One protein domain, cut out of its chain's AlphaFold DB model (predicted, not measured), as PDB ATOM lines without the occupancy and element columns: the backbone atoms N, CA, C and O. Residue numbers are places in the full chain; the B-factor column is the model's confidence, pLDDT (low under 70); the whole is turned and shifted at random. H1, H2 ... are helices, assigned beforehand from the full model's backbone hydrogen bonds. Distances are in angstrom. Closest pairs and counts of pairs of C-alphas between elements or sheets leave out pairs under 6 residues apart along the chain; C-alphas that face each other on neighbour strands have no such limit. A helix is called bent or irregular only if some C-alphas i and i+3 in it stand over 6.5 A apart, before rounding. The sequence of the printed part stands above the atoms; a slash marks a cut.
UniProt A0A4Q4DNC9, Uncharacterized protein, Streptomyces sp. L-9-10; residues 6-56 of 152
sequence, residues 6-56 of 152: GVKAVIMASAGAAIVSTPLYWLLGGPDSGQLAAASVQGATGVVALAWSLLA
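This is residues 6 to 56 of the 152 residues of an uncharacterized protein of Streptomyces sp. L-9-10 (UniProt A0A4Q4DNC9). Two long helices, H1 then H2, run opposite ways as the arms of an open U, with a gap between them and a tight loop at the closed end. The printed part has 51 residues, is all helix with no named strand, and is loose, with a radius of gyration of the C-alphas of 13.3 A. Its outline is flat, 39 by 20 by 8 A.

H1, residues 6 to 27, begins at C-alpha 6 (196.905, 178.102, 109.793) and is 32.5 A long. It is neither bent nor irregular, but only just: C-alphas 20 and 23 are 6.4 A apart. H2, residues 33 to 55, is 32.6 A long and ends at C-alpha 55 (203.820, 188.123, 118.538).

H1 and H2 are close but not clearly touching; their closest C-alphas, Tyr 25 and Ser 33, are 7.6 A apart. Their lines stand at a shallow tilt of 10 degrees. Every O i to N i+4 pair is within hydrogen-bond range in H2, and 16 of 18 in H1.

The printed part has no cut. Residues 6 to 21 and 38 to 56 stand free. Confidence is under 70 at residues 6, 8, 21 to 25, 27 and 29.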
ATOM      1  N   GLY A   6     196.012 179.061 109.136       67.75
ATOM      2  CA  GLY A   6     196.905 178.102 109.793       67.75
ATOM      3  C   GLY A   6     197.055 178.290 111.309       67.75
ATOM      4  O   GLY A   6     197.085 177.308 112.037       67.75
ATOM      5  N   VAL A   7     197.059 179.526 111.820       78.88
ATOM      6  CA  VAL A   7     197.249 179.800 113.260       78.88
ATOM      7  C   VAL A   7     196.042 179.338 114.075       78.88
ATOM      8  O   VAL A   7     196.200 178.760 115.145       78.88
ATOM      9  N   LYS A   8     194.825 179.502 113.545       67.50
ATOM     10  CA  LYS A   8     193.607 179.001 114.205       67.50
ATOM     11  C   LYS A   8     193.587 177.476 114.312       67.50
ATOM     12  O   LYS A   8     193.168 176.955 115.341       67.50
ATOM     13  N   ALA A   9     194.048 176.775 113.276       76.81
ATOM     14  CA  ALA A   9     194.128 175.316 113.290       76.81
ATOM     15  C   ALA A   9     195.143 174.819 114.330       76.81
ATOM     16  O   ALA A   9     194.841 173.894 115.078       76.81
ATOM     17  N   VAL A  10     196.298 175.485 114.435       78.38
ATOM     18  CA  VAL A  10     197.321 175.169 115.444       78.38
ATOM     19  C   VAL A  10     196.792 175.393 116.864       78.38
ATOM     20  O   VAL A  10     196.964 174.519 117.706       78.38
ATOM     21  N   ILE A  11     196.090 176.504 117.117       80.12
ATOM     22  CA  ILE A  11     195.497 176.803 118.435       80.12
ATOM     23  C   ILE A  11     194.418 175.779 118.815       80.12
ATOM     24  O   ILE A  11     194.370 175.317 119.951       80.12
ATOM     25  N   MET A  12     193.547 175.402 117.876       81.31
ATOM     26  CA  MET A  12     192.497 174.414 118.148       81.31
ATOM     27  C   MET A  12     193.076 173.017 118.399       81.31
ATOM     28  O   MET A  12     192.614 172.313 119.297       81.31
ATOM     29  N   ALA A  13     194.106 172.622 117.645       82.00
ATOM     30  CA  ALA A  13     194.774 171.339 117.831       82.00
ATOM     31  C   ALA A  13     195.488 171.256 119.191       82.00
ATOM     32  O   ALA A  13     195.369 170.243 119.881       82.00
ATOM     33  N   SER A  14     196.181 172.321 119.612       78.81
ATOM     34  CA  SER A  14     196.864 172.353 120.909       78.81
ATOM     35  C   SER A  14     195.884 172.368 122.083       78.81
ATOM     36  O   SER A  14     196.080 171.627 123.046       78.81
ATOM     37  N   ALA A  15     194.791 173.131 121.984       81.50
ATOM     38  CA  ALA A  15     193.737 173.138 122.995       81.50
ATOM     39  C   ALA A  15     193.094 171.750 123.159       81.50
ATOM     40  O   ALA A  15     192.941 171.264 124.280       81.50
ATOM     41  N   GLY A  16     192.783 171.075 122.046       83.31
ATOM     42  CA  GLY A  16     192.253 169.711 122.069       83.31
ATOM     43  C   GLY A  16     193.215 168.715 122.724       83.31
ATOM     44  O   GLY A  16     192.808 167.944 123.593       83.31
ATOM     45  N   ALA A  17     194.503 168.769 122.371       78.12
ATOM     46  CA  ALA A  17     195.521 167.891 122.946       78.12
ATOM     47  C   ALA A  17     195.697 168.089 124.465       78.12
ATOM     48  O   ALA A  17     195.867 167.108 125.195       78.12
ATOM     49  N   ALA A  18     195.608 169.330 124.958       79.88
ATOM     50  CA  ALA A  18     195.711 169.640 126.385       79.88
ATOM     51  C   ALA A  18     194.506 169.118 127.192       79.88
ATOM     52  O   ALA A  18     194.680 168.525 128.262       79.88
ATOM     53  N   ILE A  19     193.287 169.267 126.658       79.06
ATOM     54  CA  ILE A  19     192.058 168.776 127.304       79.06
ATOM     55  C   ILE A  19     192.076 167.248 127.411       79.06
ATOM     56  O   ILE A  19     191.758 166.708 128.464       79.06
ATOM     57  N   VAL A  20     192.496 166.549 126.352       76.44
ATOM     58  CA  VAL A  20     192.561 165.077 126.346       76.44
ATOM     59  C   VAL A  20     193.710 164.547 127.213       76.44
ATOM     60  O   VAL A  20     193.572 163.489 127.825       76.44
ATOM     61  N   SER A  21     194.823 165.278 127.327       67.19
ATOM     62  CA  SER A  21     195.966 164.847 128.151       67.19
ATOM     63  C   SER A  21     195.703 164.955 129.652       67.19
ATOM     64  O   SER A  21     196.282 164.196 130.424       67.19
ATOM     65  N   THR A  22     194.815 165.857 130.081       69.12
ATOM     66  CA  THR A  22     194.582 166.122 131.509       69.12
ATOM     67  C   THR A  22     193.984 164.910 132.251       69.12
ATOM     68  O   THR A  22     194.563 164.501 133.253       69.12
ATOM     69  N   PRO A  23     192.909 164.243 131.780       65.31
ATOM     70  CA  PRO A  23     192.403 163.020 132.415       65.31
ATOM     71  C   PRO A  23     193.384 161.849 132.324       65.31
ATOM     72  O   PRO A  23     193.492 161.060 133.259       65.31
ATOM     73  N   LEU A  24     194.116 161.747 131.207       68.25
ATOM     74  CA  LEU A  24     195.111 160.696 130.994       68.25
ATOM     75  C   LEU A  24     196.240 160.797 132.028       68.25
ATOM     76  O   LEU A  24     196.705 159.791 132.547       68.25
ATOM     77  N   TYR A  25     196.611 162.023 132.388       66.31
ATOM     78  CA  TYR A  25     197.609 162.321 133.403       66.31
ATOM     79  C   TYR A  25     197.174 161.918 134.824       66.31
ATOM     80  O   TYR A  25     197.952 161.318 135.563       66.31
ATOM     81  N   TRP A  26     195.910 162.168 135.183       71.38
ATOM     82  CA  TRP A  26     195.327 161.704 136.451       71.38
ATOM     83  C   TRP A  26     195.208 160.175 136.524       71.38
ATOM     84  O   TRP A  26     195.319 159.603 137.606       71.38
ATOM     85  N   LEU A  27     195.033 159.507 135.379       69.38
ATOM     86  CA  LEU A  27     194.956 158.046 135.293       69.38
ATOM     87  C   LEU A  27     196.313 157.341 135.458       69.38
ATOM     88  O   LEU A  27     196.323 156.169 135.826       69.38
ATOM     89  N   LEU A  28     197.446 158.022 135.230       71.50
ATOM     90  CA  LEU A  28     198.782 157.443 135.455       71.50
ATOM     91  C   LEU A  28     199.232 157.470 136.935       71.50
ATOM     92  O   LEU A  28     200.195 156.787 137.271       71.50
ATOM     93  N   GLY A  29     198.516 158.193 137.809       64.12
ATOM     94  CA  GLY A  29     198.308 157.867 139.231       64.12
ATOM     95  C   GLY A  29     199.518 157.548 140.125       64.12
ATOM     96  O   GLY A  29     199.368 156.760 141.059       64.12
ATOM     97  N   GLY A  30     200.700 158.112 139.872       77.44
ATOM     98  CA  GLY A  30     201.884 157.931 140.719       77.44
ATOM     99  C   GLY A  30     202.075 159.084 141.718       77.44
ATOM    100  O   GLY A  30     201.654 160.206 141.438       77.44
ATOM    101  N   PRO A  31     202.747 158.873 142.865       73.25
ATOM    102  CA  PRO A  31     203.089 159.955 143.802       73.25
ATOM    103  C   PRO A  31     203.925 161.079 143.155       73.25
ATOM    104  O   PRO A  31     203.839 162.234 143.569       73.25
ATOM    105  N   ASP A  32     204.653 160.776 142.077       75.62
ATOM    106  CA  ASP A  32     205.451 161.744 141.312       75.62
ATOM    107  C   ASP A  32     204.631 162.567 140.295       75.62
ATOM    108  O   ASP A  32     205.135 163.526 139.703       75.62
ATOM    109  N   SER A  33     203.341 162.257 140.114       73.25
ATOM    110  CA  SER A  33     202.447 162.992 139.210       73.25
ATOM    111  C   SER A  33     202.218 164.445 139.657       73.25
ATOM    112  O   SER A  33     201.831 165.283 138.850       73.25
ATOM    113  N   GLY A  34     202.497 164.817 140.905       70.19
ATOM    114  CA  GLY A  34     202.479 166.233 141.295       70.19
ATOM    115  C   GLY A  34     203.599 167.042 140.625       70.19
ATOM    116  O   GLY A  34     203.363 168.120 140.078       70.19
ATOM    117  N   GLN A  35     204.820 166.500 140.609       78.06
ATOM    118  CA  GLN A  35     206.010 167.219 140.139       78.06
ATOM    119  C   GLN A  35     206.033 167.367 138.620       78.06
ATOM    120  O   GLN A  35     206.329 168.443 138.103       78.06
ATOM    121  N   LEU A  36     205.664 166.309 137.898       72.88
ATOM    122  CA  LEU A  36     205.563 166.349 136.441       72.88
ATOM    123  C   LEU A  36     204.465 167.323 135.973       72.88
ATOM    124  O   LEU A  36     204.623 167.960 134.929       72.88
ATOM    125  N   ALA A  37     203.401 167.514 136.761       77.06
ATOM    126  CA  ALA A  37     202.334 168.461 136.454       77.06
ATOM    127  C   ALA A  37     202.835 169.888 136.641       77.06
ATOM    128  O   ALA A  37     202.702 170.700 135.730       77.06
ATOM    129  N   ALA A  38     203.473 170.168 137.780       73.94
ATOM    130  CA  ALA A  38     204.073 171.468 138.055       73.94
ATOM    131  C   ALA A  38     205.122 171.840 136.991       73.94
ATOM    132  O   ALA A  38     205.056 172.924 136.413       73.94
ATOM    133  N   ALA A  39     206.021 170.910 136.647       80.50
ATOM    134  CA  ALA A  39     207.022 171.105 135.599       80.50
ATOM    135  C   ALA A  39     206.386 171.346 134.219       80.50
ATOM    136  O   ALA A  39     206.831 172.221 133.475       80.50
ATOM    137  N   SER A  40     205.318 170.618 133.884       77.44
ATOM    138  CA  SER A  40     204.594 170.798 132.619       77.44
ATOM    139  C   SER A  40     203.880 172.144 132.552       77.44
ATOM    140  O   SER A  40     203.946 172.813 131.524       77.44
ATOM    141  N   VAL A  41     203.234 172.576 133.641       82.50
ATOM    142  CA  VAL A  41     202.590 173.895 133.735       82.50
ATOM    143  C   VAL A  41     203.630 175.000 133.588       82.50
ATOM    144  O   VAL A  41     203.431 175.928 132.806       82.50
ATOM    145  N   GLN A  42     204.770 174.884 134.268       81.75
ATOM    146  CA  GLN A  42     205.862 175.846 134.148       81.75
ATOM    147  C   GLN A  42     206.416 175.894 132.718       81.75
ATOM    148  O   GLN A  42     206.586 176.979 132.155       81.75
ATOM    149  N   GLY A  43     206.635 174.730 132.101       82.88
ATOM    150  CA  GLY A  43     207.065 174.623 130.709       82.88
ATOM    151  C   GLY A  43     206.067 175.260 129.741       82.88
ATOM    152  O   GLY A  43     206.452 176.054 128.885       82.88
ATOM    153  N   ALA A  44     204.774 174.978 129.911       81.50
ATOM    154  CA  ALA A  44     203.709 175.531 129.080       81.50
ATOM    155  C   ALA A  44     203.612 177.057 129.212       81.50
ATOM    156  O   ALA A  44     203.554 177.751 128.196       81.50
ATOM    157  N   THR A  45     203.672 177.591 130.435       86.56
ATOM    158  CA  THR A  45     203.710 179.039 130.688       86.56
ATOM    159  C   THR A  45     204.903 179.688 129.991       86.56
ATOM    160  O   THR A  45     204.744 180.723 129.343       86.56
ATOM    161  N   GLY A  46     206.080 179.055 130.046       85.44
ATOM    162  CA  GLY A  46     207.272 179.514 129.333       85.44
ATOM    163  C   GLY A  46     207.072 179.573 127.815       85.44
ATOM    164  O   GLY A  46     207.392 180.582 127.190       85.44
ATOM    165  N   VAL A  47     206.484 178.533 127.216       84.75
ATOM    166  CA  VAL A  47     206.193 178.494 125.771       84.75
ATOM    167  C   VAL A  47     205.175 179.564 125.375       84.75
ATOM    168  O   VAL A  47     205.355 180.229 124.355       84.75
ATOM    169  N   VAL A  48     204.128 179.770 126.178       84.56
ATOM    170  CA  VAL A  48     203.129 180.821 125.937       84.56
ATOM    171  C   VAL A  48     203.767 182.206 126.030       84.56
ATOM    172  O   VAL A  48     203.535 183.031 125.149       84.56
ATOM    173  N   ALA A  49     204.606 182.454 127.038       85.75
ATOM    174  CA  ALA A  49     205.329 183.714 127.186       85.75
ATOM    175  C   ALA A  49     206.283 183.965 126.008       85.75
ATOM    176  O   ALA A  49     206.328 185.076 125.478       85.75
ATOM    177  N   LEU A  50     206.994 182.932 125.544       85.31
ATOM    178  CA  LEU A  50     207.869 183.019 124.375       85.31
ATOM    179  C   LEU A  50     207.071 183.326 123.101       85.31
ATOM    180  O   LEU A  50     207.422 184.230 122.347       85.31
ATOM    181  N   ALA A  51     205.968 182.610 122.875       86.56
ATOM    182  CA  ALA A  51     205.088 182.854 121.739       86.56
ATOM    183  C   ALA A  51     204.519 184.279 121.780       86.56
ATOM    184  O   ALA A  51     204.537 184.977 120.768       86.56
ATOM    185  N   TRP A  52     204.081 184.735 122.958       88.44
ATOM    186  CA  TRP A  52     203.614 186.101 123.166       88.44
ATOM    187  C   TRP A  52     204.707 187.126 122.860       88.44
ATOM    188  O   TRP A  52     204.447 188.080 122.138       88.44
ATOM    189  N   SER A  53     205.942 186.905 123.317       89.88
ATOM    190  CA  SER A  53     207.078 187.786 123.027       89.88
ATOM    191  C   SER A  53     207.379 187.903 121.531       89.88
ATOM    192  O   SER A  53     207.813 188.963 121.091       89.88
ATOM    193  N   LEU A  54     207.176 186.836 120.752       89.38
ATOM    194  CA  LEU A  54     207.386 186.852 119.300       89.38
ATOM    195  C   LEU A  54     206.231 187.524 118.539       89.38
ATOM    196  O   LEU A  54     206.424 187.993 117.419       89.38
ATOM    197  N   LEU A  55     205.034 187.547 119.127       90.56
ATOM    198  CA  LEU A  55     203.820 188.123 118.538       90.56
ATOM    199  C   LEU A  55     203.536 189.553 119.016       90.56
ATOM    200  O   LEU A  55     202.735 190.251 118.389       90.56
ATOM    201  N   ALA A  56     204.151 189.982 120.119       89.12
ATOM    202  CA  ALA A  56     203.936 191.296 120.696       89.12
ATOM    203  C   ALA A  56     204.356 192.386 119.691       89.12
ATOM    204  O   ALA A  56     205.485 192.365 119.196       89.12
TER     205      ALA A  56